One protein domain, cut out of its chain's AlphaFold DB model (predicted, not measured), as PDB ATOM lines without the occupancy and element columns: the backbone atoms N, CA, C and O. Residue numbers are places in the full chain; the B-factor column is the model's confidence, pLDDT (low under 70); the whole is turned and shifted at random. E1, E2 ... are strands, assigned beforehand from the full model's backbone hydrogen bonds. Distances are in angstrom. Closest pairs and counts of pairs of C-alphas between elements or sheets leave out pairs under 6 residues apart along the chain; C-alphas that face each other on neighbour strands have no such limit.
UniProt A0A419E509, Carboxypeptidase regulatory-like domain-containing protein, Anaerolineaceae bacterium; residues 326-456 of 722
ATOM      1  N   ASN A 326       9.600 -39.447  42.759       91.19
ATOM      2  CA  ASN A 326       8.993 -39.782  44.039       91.19
ATOM      3  C   ASN A 326       8.707 -38.552  44.920       91.19
ATOM      4  O   ASN A 326       8.842 -38.614  46.143       91.19
ATOM      5  N   ILE A 327       8.288 -37.445  44.299       92.81
ATOM      6  CA  ILE A 327       7.980 -36.197  45.003       92.81
ATOM      7  C   ILE A 327       6.799 -36.445  45.955       92.81
ATOM      8  O   ILE A 327       5.810 -37.098  45.596       92.81
ATOM      9  N   ASN A 328       6.921 -35.968  47.193       89.81
ATOM     10  CA  ASN A 328       5.904 -36.114  48.224       89.81
ATOM     11  C   ASN A 328       5.897 -34.914  49.181       89.81
ATOM     12  O   ASN A 328       6.936 -34.548  49.729       89.81
ATOM     13  N   GLY A 329       4.718 -34.334  49.411       84.50
ATOM     14  CA  GLY A 329       4.498 -33.263  50.383       84.50
ATOM     15  C   GLY A 329       3.885 -33.807  51.669       84.50
ATOM     16  O   GLY A 329       2.932 -34.582  51.634       84.50
ATOM     17  N   THR A 330       4.428 -33.412  52.814       83.00
ATOM     18  CA  THR A 330       3.853 -33.699  54.132       83.00
ATOM     19  C   THR A 330       3.614 -32.403  54.886       83.00
ATOM     20  O   THR A 330       4.400 -31.465  54.787       83.00
ATOM     21  N   TYR A 331       2.518 -32.356  55.632       76.31
ATOM     22  CA  TYR A 331       2.056 -31.166  56.337       76.31
ATOM     23  C   TYR A 331       1.667 -31.527  57.773       76.31
ATOM     24  O   TYR A 331       1.088 -32.594  58.009       76.31
ATOM     25  N   SER A 332       1.962 -30.640  58.723       62.03
ATOM     26  CA  SER A 332       1.318 -30.616  60.038       62.03
ATOM     27  C   SER A 332       0.572 -29.296  60.228       62.03
ATOM     28  O   SER A 332       1.013 -28.253  59.771       62.03
ATOM     29  N   PHE A 333      -0.603 -29.363  60.854       54.00
ATOM     30  CA  PHE A 333      -1.536 -28.241  61.005       54.00
ATOM     31  C   PHE A 333      -0.870 -26.989  61.616       54.00
ATOM     32  O   PHE A 333      -0.341 -27.084  62.721       54.00
ATOM     33  N   GLU A 334      -0.940 -25.845  60.921       61.84
ATOM     34  CA  GLU A 334      -0.287 -24.556  61.252       61.84
ATOM     35  C   GLU A 334       1.259 -24.576  61.283       61.84
ATOM     36  O   GLU A 334       1.877 -23.594  61.703       61.84
ATOM     37  N   ASP A 335       1.888 -25.651  60.805       74.56
ATOM     38  CA  ASP A 335       3.337 -25.754  60.640       74.56
ATOM     39  C   ASP A 335       3.737 -25.662  59.157       74.56
ATOM     40  O   ASP A 335       2.922 -25.760  58.238       74.56
ATOM     41  N   ASP A 336       5.034 -25.493  58.926       87.94
ATOM     42  CA  ASP A 336       5.623 -25.502  57.592       87.94
ATOM     43  C   ASP A 336       5.389 -26.847  56.869       87.94
ATOM     44  O   ASP A 336       5.339 -27.916  57.488       87.94
ATOM     45  N   ALA A 337       5.283 -26.819  55.538       91.94
ATOM     46  CA  ALA A 337       5.143 -28.037  54.742       91.94
ATOM     47  C   ALA A 337       6.523 -28.595  54.372       91.94
ATOM     48  O   ALA A 337       7.371 -27.883  53.844       91.94
ATOM     49  N   LEU A 338       6.754 -29.885  54.602       94.00
ATOM     50  CA  LEU A 338       7.983 -30.564  54.198       94.00
ATOM     51  C   LEU A 338       7.765 -31.275  52.863       94.00
ATOM     52  O   LEU A 338       6.981 -32.226  52.787       94.00
ATOM     53  N   LEU A 339       8.513 -30.864  51.842       95.56
ATOM     54  CA  LEU A 339       8.594 -31.541  50.553       95.56
ATOM     55  C   LEU A 339       9.834 -32.442  50.521       95.56
ATOM     56  O   LEU A 339      10.922 -32.021  50.911       95.56
ATOM     57  N   VAL A 340       9.678 -33.679  50.052       96.50
ATOM     58  CA  VAL A 340      10.764 -34.659  49.894       96.50
ATOM     59  C   VAL A 340      10.705 -35.305  48.514       96.50
ATOM     60  O   VAL A 340       9.623 -35.462  47.949       96.50
ATOM     61  N   TRP A 341      11.858 -35.688  47.975       96.69
ATOM     62  CA  TRP A 341      11.978 -36.399  46.699       96.69
ATOM     63  C   TRP A 341      13.204 -37.318  46.710       96.69
ATOM     64  O   TRP A 341      14.051 -37.243  47.602       96.69
ATOM     65  N   ASP A 342      13.320 -38.191  45.714       96.62
ATOM     66  CA  ASP A 342      14.542 -38.959  45.492       96.62
ATOM     67  C   ASP A 342      15.593 -38.090  44.795       96.62
ATOM     68  O   ASP A 342      15.328 -37.436  43.783       96.62
ATOM     69  N   ALA A 343      16.814 -38.105  45.331       94.19
ATOM     70  CA  ALA A 343      17.923 -37.340  44.777       94.19
ATOM     71  C   ALA A 343      18.275 -37.798  43.351       94.19
ATOM     72  O   ALA A 343      18.437 -38.994  43.085       94.19
ATOM     73  N   VAL A 344      18.491 -36.831  42.460       96.38
ATOM     74  CA  VAL A 344      19.072 -37.065  41.139       96.38
ATOM     75  C   VAL A 344      20.532 -37.499  41.313       96.38
ATOM     76  O   VAL A 344      21.282 -36.823  42.021       96.38
ATOM     77  N   PRO A 345      20.966 -38.616  40.700       94.38
ATOM     78  CA  PRO A 345      22.361 -39.038  40.764       94.38
ATOM     79  C   PRO A 345      23.310 -37.997  40.159       94.38
ATOM     80  O   PRO A 345      23.053 -37.499  39.063       94.38
ATOM     81  N   ASP A 346      24.434 -37.748  40.833       92.69
ATOM     82  CA  ASP A 346      25.474 -36.844  40.333       92.69
ATOM     83  C   ASP A 346      25.989 -37.273  38.946       92.69
ATOM     84  O   ASP A 346      26.296 -38.447  38.695       92.69
ATOM     85  N   VAL A 347      26.157 -36.288  38.065       93.19
ATOM     86  CA  VAL A 347      26.814 -36.406  36.763       93.19
ATOM     87  C   VAL A 347      28.105 -35.583  36.814       93.19
ATOM     88  O   VAL A 347      28.040 -34.353  36.796       93.19
ATOM     89  N   PRO A 348      29.289 -36.224  36.877       90.31
ATOM     90  CA  PRO A 348      30.544 -35.520  37.109       90.31
ATOM     91  C   PRO A 348      30.801 -34.372  36.132       90.31
ATOM     92  O   PRO A 348      30.904 -34.590  34.924       90.31
ATOM     93  N   GLY A 349      30.964 -33.167  36.676       87.56
ATOM     94  CA  GLY A 349      31.219 -31.950  35.909       87.56
ATOM     95  C   GLY A 349      30.019 -31.365  35.156       87.56
ATOM     96  O   GLY A 349      30.227 -30.373  34.463       87.56
ATOM     97  N   GLU A 350      28.821 -31.939  35.305       89.81
ATOM     98  CA  GLU A 350      27.562 -31.442  34.722       89.81
ATOM     99  C   GLU A 350      26.500 -31.166  35.801       89.81
ATOM    100  O   GLU A 350      25.908 -30.098  35.803       89.81
ATOM    101  N   PHE A 351      26.276 -32.085  36.746       94.06
ATOM    102  CA  PHE A 351      25.299 -31.929  37.831       94.06
ATOM    103  C   PHE A 351      25.847 -32.539  39.123       94.06
ATOM    104  O   PHE A 351      25.981 -33.756  39.225       94.06
ATOM    105  N   GLU A 352      26.184 -31.700  40.101       92.75
ATOM    106  CA  GLU A 352      26.738 -32.122  41.395       92.75
ATOM    107  C   GLU A 352      26.185 -31.207  42.498       92.75
ATOM    108  O   GLU A 352      26.529 -30.020  42.545       92.75
ATOM    109  N   THR A 353      25.335 -31.736  43.387       90.06
ATOM    110  CA  THR A 353      24.646 -30.903  44.397       90.06
ATOM    111  C   THR A 353      25.484 -30.586  45.633       90.06
ATOM    112  O   THR A 353      25.221 -29.606  46.320       90.06
ATOM    113  N   GLY A 354      26.525 -31.379  45.909       79.31
ATOM    114  CA  GLY A 354      27.405 -31.222  47.078       79.31
ATOM    115  C   GLY A 354      28.811 -30.672  46.788       79.31
ATOM    116  O   GLY A 354      29.693 -30.809  47.640       79.31
ATOM    117  N   GLY A 355      29.059 -30.140  45.586       72.44
ATOM    118  CA  GLY A 355      30.368 -29.632  45.147       72.44
ATOM    119  C   GLY A 355      30.697 -28.205  45.616       72.44
ATOM    120  O   GLY A 355      29.819 -27.468  46.054       72.44
ATOM    121  N   ASP A 356      31.971 -27.804  45.496       76.69
ATOM    122  CA  ASP A 356      32.415 -26.400  45.576       76.69
ATOM    123  C   ASP A 356      33.211 -26.045  44.297       76.69
ATOM    124  O   ASP A 356      34.355 -26.498  44.147       76.69
ATOM    125  N   PRO A 357      32.622 -25.293  43.348       80.38
ATOM    126  CA  PRO A 357      31.270 -24.737  43.411       80.38
ATOM    127  C   PRO A 357      30.189 -25.802  43.198       80.38
ATOM    128  O   PRO A 357      30.411 -26.819  42.539       80.38
ATOM    129  N   GLN A 358      29.011 -25.543  43.757       87.06
ATOM    130  CA  GLN A 358      27.809 -26.327  43.512       87.06
ATOM    131  C   GLN A 358      27.330 -26.041  42.087       87.06
ATOM    132  O   GLN A 358      26.886 -24.935  41.799       87.06
ATOM    133  N   ILE A 359      27.449 -27.025  41.196       91.69
ATOM    134  CA  ILE A 359      27.036 -26.894  39.789       91.69
ATOM    135  C   ILE A 359      25.694 -27.572  39.502       91.69
ATOM    136  O   ILE A 359      25.151 -27.383  38.424       91.69
ATOM    137  N   GLY A 360      25.148 -28.348  40.444       94.62
ATOM    138  CA  GLY A 360      23.786 -28.884  40.389       94.62
ATOM    139  C   GLY A 360      22.962 -28.435  41.593       94.62
ATOM    140  O   GLY A 360      23.478 -28.330  42.705       94.62
ATOM    141  N   TYR A 361      21.675 -28.175  41.411       95.19
ATOM    142  CA  TYR A 361      20.759 -27.859  42.508       95.19
ATOM    143  C   TYR A 361      19.311 -28.160  42.128       95.19
ATOM    144  O   TYR A 361      18.993 -28.389  40.962       95.19
ATOM    145  N   TYR A 362      18.422 -28.147  43.114       96.50
ATOM    146  CA  TYR A 362      16.986 -28.252  42.913       96.50
ATOM    147  C   TYR A 362      16.315 -26.889  43.035       96.50
ATOM    148  O   TYR A 362      16.747 -26.017  43.798       96.50
ATOM    149  N   GLN A 363      15.236 -26.730  42.282       95.19
ATOM    150  CA  GLN A 363      14.304 -25.627  42.411       95.19
ATOM    151  C   GLN A 363      12.899 -26.180  42.624       95.19
ATOM    152  O   GLN A 363      12.493 -27.136  41.969       95.19
ATOM    153  N   ILE A 364      12.158 -25.561  43.531       93.94
ATOM    154  CA  ILE A 364      10.744 -25.824  43.772       93.94
ATOM    155  C   ILE A 364       9.950 -24.674  43.169       93.94
ATOM    156  O   ILE A 364      10.328 -23.510  43.325       93.94
ATOM    157  N   GLY A 365       8.851 -25.003  42.501       91.69
ATOM    158  CA  GLY A 365       7.848 -24.038  42.067       91.69
ATOM    159  C   GLY A 365       6.467 -24.470  42.533       91.69
ATOM    160  O   GLY A 365       6.081 -25.619  42.327       91.69
ATOM    161  N   ILE A 366       5.734 -23.548  43.152       92.06
ATOM    162  CA  ILE A 366       4.319 -23.707  43.477       92.06
ATOM    163  C   ILE A 366       3.563 -22.549  42.846       92.06
ATOM    164  O   ILE A 366       3.848 -21.388  43.147       92.06
ATOM    165  N   SER A 367       2.608 -22.872  41.979       88.44
ATOM    166  CA  SER A 367       1.816 -21.879  41.250       88.44
ATOM    167  C   SER A 367       0.363 -22.326  41.091       88.44
ATOM    168  O   SER A 367       0.095 -23.531  41.131       88.44
ATOM    169  N   PRO A 368      -0.607 -21.403  40.958       85.06
ATOM    170  CA  PRO A 368      -2.004 -21.780  40.768       85.06
ATOM    171  C   PRO A 368      -2.188 -22.573  39.465       85.06
ATOM    172  O   PRO A 368      -1.672 -22.178  38.424       85.06
ATOM    173  N   PHE A 369      -2.957 -23.666  39.494       78.44
ATOM    174  CA  PHE A 369      -3.115 -24.538  38.321       78.44
ATOM    175  C   PHE A 369      -4.033 -23.940  37.235       78.44
ATOM    176  O   PHE A 369      -3.726 -24.026  36.053       78.44
ATOM    177  N   ASN A 370      -5.142 -23.302  37.633       67.06
ATOM    178  CA  ASN A 370      -6.212 -22.869  36.715       67.06
ATOM    179  C   ASN A 370      -6.555 -21.371  36.800       67.06
ATOM    180  O   ASN A 370      -7.571 -20.938  36.252       67.06
ATOM    181  N   TRP A 371      -5.761 -20.567  37.510       56.84
ATOM    182  CA  TRP A 371      -6.083 -19.159  37.752       56.84
ATOM    183  C   TRP A 371      -4.852 -18.265  37.594       56.84
ATOM    184  O   TRP A 371      -3.802 -18.594  38.139       56.84
ATOM    185  N   PRO A 372      -4.943 -17.115  36.902       53.97
ATOM    186  CA  PRO A 372      -3.899 -16.104  36.970       53.97
ATOM    187  C   PRO A 372      -3.940 -15.475  38.371       53.97
ATOM    188  O   PRO A 372      -4.677 -14.525  38.620       53.97
ATOM    189  N   GLY A 373      -3.210 -16.068  39.313       55.50
ATOM    190  CA  GLY A 373      -3.113 -15.620  40.699       55.50
ATOM    191  C   GLY A 373      -1.675 -15.286  41.092       55.50
ATOM    192  O   GLY A 373      -0.720 -15.880  40.594       55.50
ATOM    193  N   GLU A 374      -1.521 -14.343  42.021       64.62
ATOM    194  CA  GLU A 374      -0.215 -13.930  42.562       64.62
ATOM    195  C   GLU A 374       0.318 -14.881  43.650       64.62
ATOM    196  O   GLU A 374       1.471 -14.750  44.057       64.62
ATOM    197  N   SER A 375      -0.482 -15.860  44.098       77.19
ATOM    198  CA  SER A 375      -0.096 -16.846  45.118       77.19
ATOM    199  C   SER A 375       0.923 -17.848  44.576       77.19
ATOM    200  O   SER A 375       0.578 -18.947  44.153       77.19
ATOM    201  N   ASN A 376       2.190 -17.442  44.572       86.56
ATOM    202  CA  ASN A 376       3.305 -18.249  44.103       86.56
ATOM    203  C   ASN A 376       4.381 -18.342  45.180       86.56
ATOM    204  O   ASN A 376       4.702 -17.360  45.856       86.56
ATOM    205  N   TYR A 377       4.974 -19.522  45.283       91.31
ATOM    206  CA  TYR A 377       6.155 -19.773  46.093       91.31
ATOM    207  C   TYR A 377       7.208 -20.434  45.214       91.31
ATOM    208  O   TYR A 377       6.896 -21.284  44.378       91.31
ATOM    209  N   GLY A 378       8.463 -20.057  45.414       92.31
ATOM    210  CA  GLY A 378       9.583 -20.734  44.790       92.31
ATOM    211  C   GLY A 378      10.743 -20.854  45.755       92.31
ATOM    212  O   GLY A 378      10.898 -20.038  46.654       92.31
ATOM    213  N   SER A 379      11.586 -21.853  45.545       90.94
ATOM    214  CA  SER A 379      12.869 -21.931  46.237       90.94
ATOM    215  C   SER A 379      13.919 -22.476  45.294       90.94
ATOM    216  O   SER A 379      13.626 -23.401  44.545       90.94
ATOM    217  N   ALA A 380      15.112 -21.891  45.273       91.50
ATOM    218  CA  ALA A 380      16.176 -22.258  44.338       91.50
ATOM    219  C   ALA A 380      17.519 -22.436  45.053       91.50
ATOM    220  O   ALA A 380      17.724 -21.935  46.159       91.50
ATOM    221  N   GLY A 381      18.450 -23.144  44.410       90.94
ATOM    222  CA  GLY A 381      19.773 -23.425  44.977       90.94
ATOM    223  C   GLY A 381      19.775 -24.523  46.047       90.94
ATOM    224  O   GLY A 381      20.707 -24.592  46.844       90.94
ATOM    225  N   ILE A 382      18.745 -25.371  46.089       94.44
ATOM    226  CA  ILE A 382      18.609 -26.441  47.083       94.44
ATOM    227  C   ILE A 382      19.589 -27.574  46.735       94.44
ATOM    228  O   ILE A 382      19.585 -28.092  45.620       94.44
ATOM    229  N   ALA A 383      20.438 -27.979  47.673       95.19
ATOM    230  CA  ALA A 383      21.365 -29.103  47.508       95.19
ATOM    231  C   ALA A 383      20.767 -30.424  48.018       95.19
ATOM    232  O   ALA A 383      21.087 -31.510  47.516       95.19
ATOM    233  N   SER A 384      19.906 -30.325  49.029       95.50
ATOM    234  CA  SER A 384      19.285 -31.461  49.699       95.50
ATOM    235  C   SER A 384      18.058 -31.987  48.941       95.50
ATOM    236  O   SER A 384      17.341 -31.218  48.314       95.50
ATOM    237  N   PRO A 385      17.736 -33.292  49.023       96.31
ATOM    238  CA  PRO A 385      16.535 -33.859  48.398       96.31
ATOM    239  C   PRO A 385      15.262 -33.642  49.245       96.31
ATOM    240  O   PRO A 385      14.406 -34.518  49.371       96.31
ATOM    241  N   ASN A 386      15.204 -32.518  49.953       96.69
ATOM    242  CA  ASN A 386      14.082 -32.100  50.783       96.69
ATOM    243  C   ASN A 386      14.154 -30.594  51.026       96.69
ATOM    244  O   ASN A 386      15.249 -30.036  51.053       96.69
ATOM    245  N   HIS A 387      12.996 -29.979  51.249       95.88
ATOM    246  CA  HIS A 387      12.883 -28.561  51.570       95.88
ATOM    247  C   HIS A 387      11.638 -28.272  52.399       95.88
ATOM    248  O   HIS A 387      10.598 -28.909  52.215       95.88
ATOM    249  N   VAL A 388      11.738 -27.294  53.291       95.31
ATOM    250  CA  VAL A 388      10.634 -26.803  54.113       95.31
ATOM    251  C   VAL A 388      10.050 -25.551  53.470       95.31
ATOM    252  O   VAL A 388      10.730 -24.541  53.327       95.31
ATOM    253  N   ILE A 389       8.775 -25.625  53.105       93.75
ATOM    254  CA  ILE A 389       8.002 -24.518  52.556       93.75
ATOM    255  C   ILE A 389       7.338 -23.778  53.730       93.75
ATOM    256  O   ILE A 389       6.507 -24.373  54.427       93.75
ATOM    257  N   PRO A 390       7.674 -22.500  53.963       93.31
ATOM    258  CA  PRO A 390       7.231 -21.769  55.141       93.31
ATOM    259  C   PRO A 390       5.721 -21.500  55.128       93.31
ATOM    260  O   PRO A 390       5.155 -21.025  54.136       93.31
ATOM    261  N   TRP A 391       5.066 -21.751  56.264       92.75
ATOM    262  CA  TRP A 391       3.668 -21.364  56.480       92.75
ATOM    263  C   TRP A 391       3.534 -19.872  56.786       92.75
ATOM    264  O   TRP A 391       2.629 -19.200  56.293       92.75
ATOM    265  N   ASN A 392       4.451 -19.357  57.602       92.56
ATOM    266  CA  ASN A 392       4.456 -17.970  58.048       92.56
ATOM    267  C   ASN A 392       5.234 -17.072  57.082       92.56
ATOM    268  O   ASN A 392       6.216 -17.504  56.483       92.56
ATOM    269  N   THR A 393       4.826 -15.803  56.998       94.06
ATOM    270  CA  THR A 393       5.484 -14.783  56.172       94.06
ATOM    271  C   THR A 393       6.995 -14.748  56.400       94.06
ATOM    272  O   THR A 393       7.471 -14.719  57.541       94.06
ATOM    273  N   PHE A 394       7.739 -14.687  55.300       90.94
ATOM    274  CA  PHE A 394       9.194 -14.582  55.259       90.94
ATOM    275  C   PHE A 394       9.620 -13.424  54.344       90.94
ATOM    276  O   PHE A 394       8.803 -12.844  53.631       90.94
ATOM    277  N   GLU A 395      10.899 -13.054  54.391       90.50
ATOM    278  CA  GLU A 395      11.467 -12.044  53.495       90.50
ATOM    279  C   GLU A 395      11.943 -12.724  52.200       90.50
ATOM    280  O   GLU A 395      12.836 -13.568  52.275       90.50
ATOM    281  N   PRO A 396      11.399 -12.395  51.012       85.56
ATOM    282  CA  PRO A 396      11.843 -13.009  49.762       85.56
ATOM    283  C   PRO A 396      13.352 -12.836  49.546       85.56
ATOM    284  O   PRO A 396      13.883 -11.731  49.636       85.56
ATOM    285  N   GLY A 397      14.041 -13.931  49.239       83.75
ATOM    286  CA  GLY A 397      15.499 -14.013  49.195       83.75
ATOM    287  C   GLY A 397      16.141 -14.499  50.501       83.75
ATOM    288  O   GLY A 397      17.369 -14.584  50.570       83.75
ATOM    289  N   SER A 398      15.362 -14.821  51.540       91.06
ATOM    290  CA  SER A 398      15.895 -15.409  52.772       91.06
ATOM    291  C   SER A 398      16.356 -16.860  52.567       91.06
ATOM    292  O   SER A 398      15.766 -17.577  51.756       91.06
ATOM    293  N   PRO A 399      17.369 -17.336  53.318       96.31
ATOM    294  CA  PRO A 399      17.785 -18.736  53.275       96.31
ATOM    295  C   PRO A 399      16.646 -19.687  53.662       96.31
ATOM    296  O   PRO A 399      15.997 -19.469  54.688       96.31
ATOM    297  N   GLY A 400      16.459 -20.742  52.872       92.69
ATOM    298  CA  GLY A 400      15.507 -21.810  53.156       92.69
ATOM    299  C   GLY A 400      16.094 -22.918  54.036       92.69
ATOM    300  O   GLY A 400      17.241 -22.844  54.493       92.69
ATOM    301  N   VAL A 401      15.290 -23.948  54.314       94.38
ATOM    302  CA  VAL A 401      15.650 -25.052  55.220       94.38
ATOM    303  C   VAL A 401      15.478 -26.402  54.509       94.38
ATOM    304  O   VAL A 401      14.383 -26.680  54.029       94.38
ATOM    305  N   PRO A 402      16.492 -27.293  54.509       94.94
ATOM    306  CA  PRO A 402      17.800 -27.156  55.163       94.94
ATOM    307  C   PRO A 402      18.789 -26.247  54.418       94.94
ATOM    308  O   PRO A 402      19.772 -25.815  55.021       94.94
ATOM    309  N   ASP A 403      18.550 -25.985  53.135       94.88
ATOM    310  CA  ASP A 403      19.373 -25.159  52.255       94.88
ATOM    311  C   ASP A 403      18.495 -24.499  51.173       94.88
ATOM    312  O   ASP A 403      17.274 -24.540  51.266       94.88
ATOM    313  N   GLY A 404      19.095 -23.815  50.196       91.75
ATOM    314  CA  GLY A 404      18.361 -23.040  49.193       91.75
ATOM    315  C   GLY A 404      17.950 -21.637  49.655       91.75
ATOM    316  O   GLY A 404      18.366 -21.142  50.705       91.75
ATOM    317  N   THR A 405      17.187 -20.948  48.814       92.56
ATOM    318  CA  THR A 405      16.722 -19.568  49.019       92.56
ATOM    319  C   THR A 405      15.261 -19.457  48.617       92.56
ATOM    320  O   THR A 405      14.920 -19.806  47.489       92.56
ATOM    321  N   ASP A 406      14.429 -18.945  49.520       89.44
ATOM    322  CA  ASP A 406      12.980 -18.871  49.350       89.44
ATOM    323  C   ASP A 406      12.544 -17.555  48.698       89.44
ATOM    324  O   ASP A 406      13.051 -16.482  49.018       89.44
ATOM    325  N   PHE A 407      11.562 -17.625  47.805       89.94
ATOM    326  CA  PHE A 407      10.997 -16.510  47.048       89.94
ATOM    327  C   PHE A 407       9.465 -16.598  47.013       89.94
ATOM    328  O   PHE A 407       8.881 -17.664  47.204       89.94
ATOM    329  N   GLY A 408       8.808 -15.483  46.689       88.69
ATOM    330  CA  GLY A 408       7.347 -15.416  46.624       88.69
ATOM    331  C   GLY A 408       6.728 -15.120  47.987       88.69
ATOM    332  O   GLY A 408       7.265 -14.299  48.728       88.69
ATOM    333  N   ILE A 409       5.597 -15.751  48.295       88.81
ATOM    334  CA  ILE A 409       4.858 -15.562  49.557       88.81
ATOM    335  C   ILE A 409       4.729 -16.881  50.328       88.81
ATOM    336  O   ILE A 409       4.932 -17.958  49.765       88.81
ATOM    337  N   ALA A 410       4.395 -16.811  51.617       92.88
ATOM    338  CA  ALA A 410       4.235 -17.996  52.461       92.88
ATOM    339  C   ALA A 410       2.906 -18.731  52.214       92.88
ATOM    340  O   ALA A 410       1.929 -18.127  51.767       92.88
ATOM    341  N   LEU A 411       2.827 -20.022  52.565       91.94
ATOM    342  CA  LEU A 411       1.621 -20.845  52.341       91.94
ATOM    343  C   LEU A 411       0.380 -20.315  53.074       91.94
ATOM    344  O   LEU A 411      -0.733 -20.436  52.563       91.94
ATOM    345  N   GLY A 412       0.550 -19.689  54.243       91.56
ATOM    346  CA  GLY A 412      -0.549 -19.057  54.976       91.56
ATOM    347  C   GLY A 412      -1.156 -17.845  54.254       91.56
ATOM    348  O   GLY A 412      -2.271 -17.438  54.575       91.56
ATOM    349  N   GLU A 413      -0.450 -17.285  53.269       92.25
ATOM    350  CA  GLU A 413      -0.880 -16.141  52.455       92.25
ATOM    351  C   GLU A 413      -1.491 -16.579  51.112       92.25
ATOM    352  O   GLU A 413      -2.000 -15.747  50.358       92.25
ATOM    353  N   PHE A 414      -1.469 -17.880  50.804       90.25
ATOM    354  CA  PHE A 414      -2.092 -18.418  49.599       90.25
ATOM    355  C   PHE A 414      -3.613 -18.330  49.695       90.25
ATOM    356  O   PHE A 414      -4.218 -18.666  50.722       90.25
ATOM    357  N   GLN A 415      -4.235 -17.936  48.585       91.12
ATOM    358  CA  GLN A 415      -5.681 -18.033  48.421       91.12
ATOM    359  C   GLN A 415      -6.121 -19.499  48.390       91.12
ATOM    360  O   GLN A 415      -5.337 -20.390  48.051       91.12
ATOM    361  N   ASP A 416      -7.380 -19.751  48.729       90.62
ATOM    362  CA  ASP A 416      -7.940 -21.092  48.605       90.62
ATOM    363  C   ASP A 416      -8.046 -21.489  47.129       90.62
ATOM    364  O   ASP A 416      -8.413 -20.674  46.279       90.62
ATOM    365  N   GLY A 417      -7.694 -22.734  46.820       89.00
ATOM    366  CA  GLY A 417      -7.638 -23.222  45.448       89.00
ATOM    367  C   GLY A 417      -6.665 -24.375  45.245       89.00
ATOM    368  O   GLY A 417      -6.108 -24.932  46.191       89.00
ATOM    369  N   VAL A 418      -6.471 -24.726  43.973       87.69
ATOM    370  CA  VAL A 418      -5.614 -25.835  43.549       87.69
ATOM    371  C   VAL A 418      -4.341 -25.300  42.907       87.69
ATOM    372  O   VAL A 418      -4.383 -24.514  41.955       87.69
ATOM    373  N   TYR A 419      -3.211 -25.777  43.409       89.69
ATOM    374  CA  TYR A 419      -1.876 -25.383  42.983       89.69
ATOM    375  C   TYR A 419      -1.136 -26.566  42.365       89.69
ATOM    376  O   TYR A 419      -1.320 -27.716  42.767       89.69
ATOM    377  N   GLU A 420      -0.287 -26.284  41.386       89.56
ATOM    378  CA  GLU A 420       0.732 -27.198  40.885       89.56
ATOM    379  C   GLU A 420       2.008 -27.046  41.703       89.56
ATOM    380  O   GLU A 420       2.440 -25.926  41.969       89.56
ATOM    381  N   VAL A 421       2.610 -28.170  42.083       92.19
ATOM    382  CA  VAL A 421       3.879 -28.230  42.808       92.19
ATOM    383  C   VAL A 421       4.851 -29.059  41.975       92.19
ATOM    384  O   VAL A 421       4.658 -30.265  41.793       92.19
ATOM    385  N   GLY A 422       5.904 -28.408  41.490       92.00
ATOM    386  CA  GLY A 422       6.973 -29.026  40.712       92.00
ATOM    387  C   GLY A 422       8.317 -28.941  41.429       92.00
ATOM    388  O   GLY A 422       8.617 -27.949  42.099       92.00
ATOM    389  N   VAL A 423       9.140 -29.977  41.255       95.12
ATOM    390  CA  VAL A 423      10.557 -29.968  41.641       95.12
ATOM    391  C   VAL A 423      11.390 -30.193  40.388       95.12
ATOM    392  O   VAL A 423      11.193 -31.160  39.653       95.12
ATOM    393  N   PHE A 424      12.335 -29.296  40.162       95.00
ATOM    394  CA  PHE A 424      13.165 -29.236  38.970       95.00
ATOM    395  C   PHE A 424      14.621 -29.414  39.381       95.00
ATOM    396  O   PHE A 424      15.057 -28.829  40.373       95.00
ATOM    397  N   ALA A 425      15.390 -30.198  38.634       96.94
ATOM    398  CA  ALA A 425      16.839 -30.238  38.783       96.94
ATOM    399  C   ALA A 425      17.459 -29.268  37.777       96.94
ATOM    400  O   ALA A 425      17.204 -29.368  36.582       96.94
ATOM    401  N   PHE A 426      18.271 -28.339  38.263       94.88
ATOM    402  CA  PHE A 426      19.003 -27.360  37.473       94.88
ATOM    403  C   PHE A 426      20.503 -27.628  37.566       94.88
ATOM    404  O   PHE A 426      21.011 -28.033  38.613       94.88
ATOM    405  N   SER A 427      21.222 -27.348  36.488       94.81
ATOM    406  CA  SER A 427      22.676 -27.240  36.498       94.81
ATOM    407  C   SER A 427      23.154 -25.905  35.962       94.81
ATOM    408  O   SER A 427      22.485 -25.242  35.167       94.81
ATOM    409  N   GLN A 428      24.335 -25.526  36.434       92.19
ATOM    410  CA  GLN A 428      25.113 -24.401  35.944       92.19
ATOM    411  C   GLN A 428      26.331 -24.916  35.175       92.19
ATOM    412  O   GLN A 428      26.822 -26.018  35.455       92.19
ATOM    413  N   PRO A 429      26.876 -24.110  34.255       89.75
ATOM    414  CA  PRO A 429      28.097 -24.450  33.552       89.75
ATOM    415  C   PRO A 429      29.244 -24.738  34.521       89.75
ATOM    416  O   PRO A 429      29.470 -24.027  35.504       89.75
ATOM    417  N   ASN A 430      30.033 -25.766  34.212       86.62
ATOM    418  CA  ASN A 430      31.263 -26.017  34.949       86.62
ATOM    419  C   ASN A 430      32.178 -24.780  34.851       86.62
ATOM    420  O   ASN A 430      32.456 -24.344  33.733       86.62
ATOM    421  N   PRO A 431      32.757 -24.270  35.953       83.81
ATOM    422  CA  PRO A 431      33.640 -23.099  35.913       83.81
ATOM    423  C   PRO A 431      34.892 -23.258  35.034       83.81
ATOM    424  O   PRO A 431      35.590 -22.283  34.759       83.81
ATOM    425  N   GLN A 432      35.245 -24.488  34.644       83.50
ATOM    426  CA  GLN A 432      36.326 -24.751  33.686       83.50
ATOM    427  C   GLN A 432      35.944 -24.407  32.241       83.50
ATOM    428  O   GLN A 432      36.822 -24.279  31.383       83.50
ATOM    429  N   PHE A 433      34.651 -24.282  31.973       81.44
ATOM    430  CA  PHE A 433      34.078 -23.926  30.693       81.44
ATOM    431  C   PHE A 433      33.648 -22.455  30.677       81.44
ATOM    432  O   PHE A 433      33.557 -21.804  31.711       81.44
ATOM    433  N   ALA A 434      33.429 -21.914  29.479       81.56
ATOM    434  CA  ALA A 434      33.040 -20.515  29.285       81.56
ATOM    435  C   ALA A 434      31.515 -20.312  29.181       81.56
ATOM    436  O   ALA A 434      31.094 -19.358  28.533       81.56
ATOM    437  N   GLY A 435      30.722 -21.231  29.745       85.75
ATOM    438  CA  GLY A 435      29.271 -21.065  29.827       85.75
ATOM    439  C   GLY A 435      28.883 -20.051  30.909       85.75
ATOM    440  O   GLY A 435      29.661 -19.808  31.840       85.75
ATOM    441  N   VAL A 436      27.702 -19.456  30.787       86.81
ATOM    442  CA  VAL A 436      27.126 -18.465  31.707       86.81
ATOM    443  C   VAL A 436      25.740 -18.940  32.152       86.81
ATOM    444  O   VAL A 436      25.058 -19.595  31.390       86.81
ATOM    445  N   GLY A 437      25.320 -18.615  33.379       88.06
ATOM    446  CA  GLY A 437      23.933 -18.837  33.802       88.06
ATOM    447  C   GLY A 437      23.569 -20.307  34.020       88.06
ATOM    448  O   GLY A 437      24.184 -20.978  34.860       88.06
ATOM    449  N   HIS A 438      22.526 -20.774  33.342       90.38
ATOM    450  CA  HIS A 438      22.024 -22.141  33.409       90.38
ATOM    451  C   HIS A 438      22.587 -22.996  32.272       90.38
ATOM    452  O   HIS A 438      23.014 -22.517  31.237       90.38
ATOM    453  N   GLU A 439      22.587 -24.310  32.464       93.12
ATOM    454  CA  GLU A 439      23.044 -25.261  31.446       93.12
ATOM    455  C   GLU A 439      21.911 -26.227  31.069       93.12
ATOM    456  O   GLU A 439      21.633 -26.497  29.894       93.12
ATOM    457  N   CYS A 440      21.206 -26.730  32.080       94.38
ATOM    458  CA  CYS A 440      20.150 -27.712  31.908       94.38
ATOM    459  C   CYS A 440      19.157 -27.658  33.070       94.38
ATOM    460  O   CYS A 440      19.542 -27.622  34.237       94.38
ATOM    461  N   MET A 441      17.872 -27.715  32.735       94.19
ATOM    462  CA  MET A 441      16.766 -27.930  33.655       94.19
ATOM    463  C   MET A 441      16.044 -29.214  33.258       94.19
ATOM    464  O   MET A 441      15.580 -29.358  32.128       94.19
ATOM    465  N   THR A 442      15.932 -30.147  34.191       95.62
ATOM    466  CA  THR A 442      15.226 -31.412  34.007       95.62
ATOM    467  C   THR A 442      14.097 -31.551  35.007       95.62
ATOM    468  O   THR A 442      14.223 -31.206  36.184       95.62
ATOM    469  N   TYR A 443      12.996 -32.116  34.538       93.38
ATOM    470  CA  TYR A 443      11.864 -32.505  35.363       93.38
ATOM    471  C   TYR A 443      11.155 -33.701  34.733       93.38
ATOM    472  O   TYR A 443      11.455 -34.105  33.609       93.38
ATOM    473  N   ASP A 444      10.246 -34.293  35.490       91.81
ATOM    474  CA  ASP A 444       9.331 -35.314  35.011       91.81
ATOM    475  C   ASP A 444       7.922 -34.816  35.327       91.81
ATOM    476  O   ASP A 444       7.540 -34.720  36.495       91.81
ATOM    477  N   SER A 445       7.168 -34.429  34.297       87.81
ATOM    478  CA  SER A 445       5.820 -33.884  34.495       87.81
ATOM    479  C   SER A 445       4.846 -34.889  35.118       87.81
ATOM    480  O   SER A 445       3.850 -34.472  35.709       87.81
ATOM    481  N   SER A 446       5.129 -36.197  35.063       84.12
ATOM    482  CA  SER A 446       4.320 -37.215  35.748       84.12
ATOM    483  C   SER A 446       4.529 -37.242  37.269       84.12
ATOM    484  O   SER A 446       3.723 -37.823  37.996       84.12
ATOM    485  N   GLU A 447       5.583 -36.592  37.770       89.62
ATOM    486  CA  GLU A 447       5.903 -36.514  39.199       89.62
ATOM    487  C   GLU A 447       5.323 -35.262  39.875       89.62
ATOM    488  O   GLU A 447       5.418 -35.128  41.098       89.62
ATOM    489  N   PHE A 448       4.709 -34.347  39.118       89.25
ATOM    490  CA  PHE A 448       4.115 -33.134  39.677       89.25
ATOM    491  C   PHE A 448       2.978 -33.464  40.648       89.25
ATOM    492  O   PHE A 448       2.165 -34.370  40.430       89.25
ATOM    493  N   LEU A 449       2.906 -32.696  41.736       91.56
ATOM    494  CA  LEU A 449       1.820 -32.800  42.704       91.56
ATOM    495  C   LEU A 449       0.782 -31.707  42.454       91.56
ATOM    496  O   LEU A 449       1.091 -30.603  42.002       91.56
ATOM    497  N   ARG A 450      -0.455 -32.002  42.835       90.38
ATOM    498  CA  ARG A 450      -1.467 -30.999  43.144       90.38
ATOM    499  C   ARG A 450      -1.472 -30.742  44.642       90.38
ATOM    500  O   ARG A 450      -1.313 -31.667  45.438       90.38
ATOM    501  N   MET A 451      -1.684 -29.488  45.006       91.19
ATOM    502  CA  MET A 451      -1.928 -29.057  46.375       91.19
ATOM    503  C   MET A 451      -3.283 -28.354  46.428       91.19
ATOM    504  O   MET A 451      -3.448 -27.296  45.824       91.19
ATOM    505  N   ASP A 452      -4.247 -28.945  47.129       89.69
ATOM    506  CA  ASP A 452      -5.517 -28.293  47.467       89.69
ATOM    507  C   ASP A 452      -5.343 -27.527  48.782       89.69
ATOM    508  O   ASP A 452      -4.846 -28.083  49.770       89.69
ATOM    509  N   LYS A 453      -5.698 -26.245  48.761       89.12
ATOM    510  CA  LYS A 453      -5.595 -25.314  49.880       89.12
ATOM    511  C   LYS A 453      -6.988 -24.797  50.228       89.12
ATOM    512  O   LYS A 453      -7.618 -24.133  49.406       89.12
ATOM    513  N   GLN A 454      -7.428 -25.046  51.463       90.19
ATOM    514  CA  GLN A 454      -8.693 -24.545  52.014       90.19
ATOM    515  C   GLN A 454      -8.491 -24.032  53.439       90.19
ATOM    516  O   GLN A 454      -8.301 -24.805  54.376       90.19
ATOM    517  N   GLY A 455      -8.511 -22.714  53.635       88.25
ATOM    518  CA  GLY A 455      -8.239 -22.103  54.932       88.25
ATOM    519  C   GLY A 455      -6.856 -22.494  55.456       88.25
ATOM    520  O   GLY A 455      -5.844 -22.090  54.895       88.25
ATOM    521  N   SER A 456      -6.793 -23.265  56.537       87.50
ATOM    522  CA  SER A 456      -5.542 -23.790  57.101       87.50
ATOM    523  C   SER A 456      -5.175 -25.194  56.603       87.50
ATOM    524  O   SER A 456      -4.146 -25.732  57.004       87.50
TER     525      SER A 456
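Overview. This is residues 326 to 456 of the 722 residues of the protein "Carboxypeptidase regulatory-like domain-containing protein" of Anaerolineaceae bacterium (UniProt A0A419E509). Two sheets lie face to face as a sandwich: a larger, twisted sheet of E3, E4, E6, E7, E8 and E9, and a smaller one of E1, E2 and E5, their strands crossed at 41 degrees. The longest strand, E7, runs through the larger sheet, with E3 along one side and E8 and E9 beside different parts of the other. The printed part has 131 residues with no named helix and nine strands, E1 to E9 in order along the chain; it is all strand, though under half of the residues, 55, are in named elements. The larger sheet is branched and the smaller runs E1, E2, E5; neighbours in both are antiparallel. The whole is compact, with a radius of gyration of the C-alphas of 15.2 A, and elongated, spanning 49 by 30 by 26 A.

Arrangement. E1, residues 326 to 330, and E2, residues 337 to 342, form a hairpin, with N 328 and O 340 2.9 A apart. On the other edge of this sheet is E5, residues 386 to 389, antiparallel to E2 at 159 degrees, with N 339 and O 387 at 2.9 A. In the larger sheet, E3, residues 360 to 368, and E4, residues 377 to 382, form a hairpin, with N 364 and O 379 at 2.8 A. E6, residues 405 to 408, is an edge strand beside E4, with N 407 and O 378 at 2.8 A. E7, residues 417 to 427, lies on the other side of E3 from E4, with N 363 and O 424 at 2.8 A. E8, residues 440 to 443, forms a hairpin with E7, with N 427 and O 440 at 2.8 A. E9, residues 449 to 454, is beside residues 417 to 421 of E7, with N 419 and O 451 at 2.9 A. Between the two sheets, E3 and E5 are near each other, and the closest C-alphas of E1 and E9, those of Ile 327 and Leu 449, are 7.4 A apart.

Along the chain. E1 begins at C-alpha 326, (8.993, -39.782, 44.039). E2 is 17.1 A long, E3 26.8 A and E4 14.2 A. E7 is 31.9 A long, from C-alpha 417 at (-7.638, -23.222, 45.448). E9, 16.3 A long, ends at C-alpha 454, (-8.693, -24.545, 52.014).

Size, cuts and confidence. The C-alphas of Gln 432 and Gly 455, the two farthest apart, are 49.4 A apart. The links E2 to E3, E5 to E6 and E7 to E8 are long. The printed part has no cut. Its mean pLDDT is 88.5, and residues 332 to 334 and 370 to 374 are under 70.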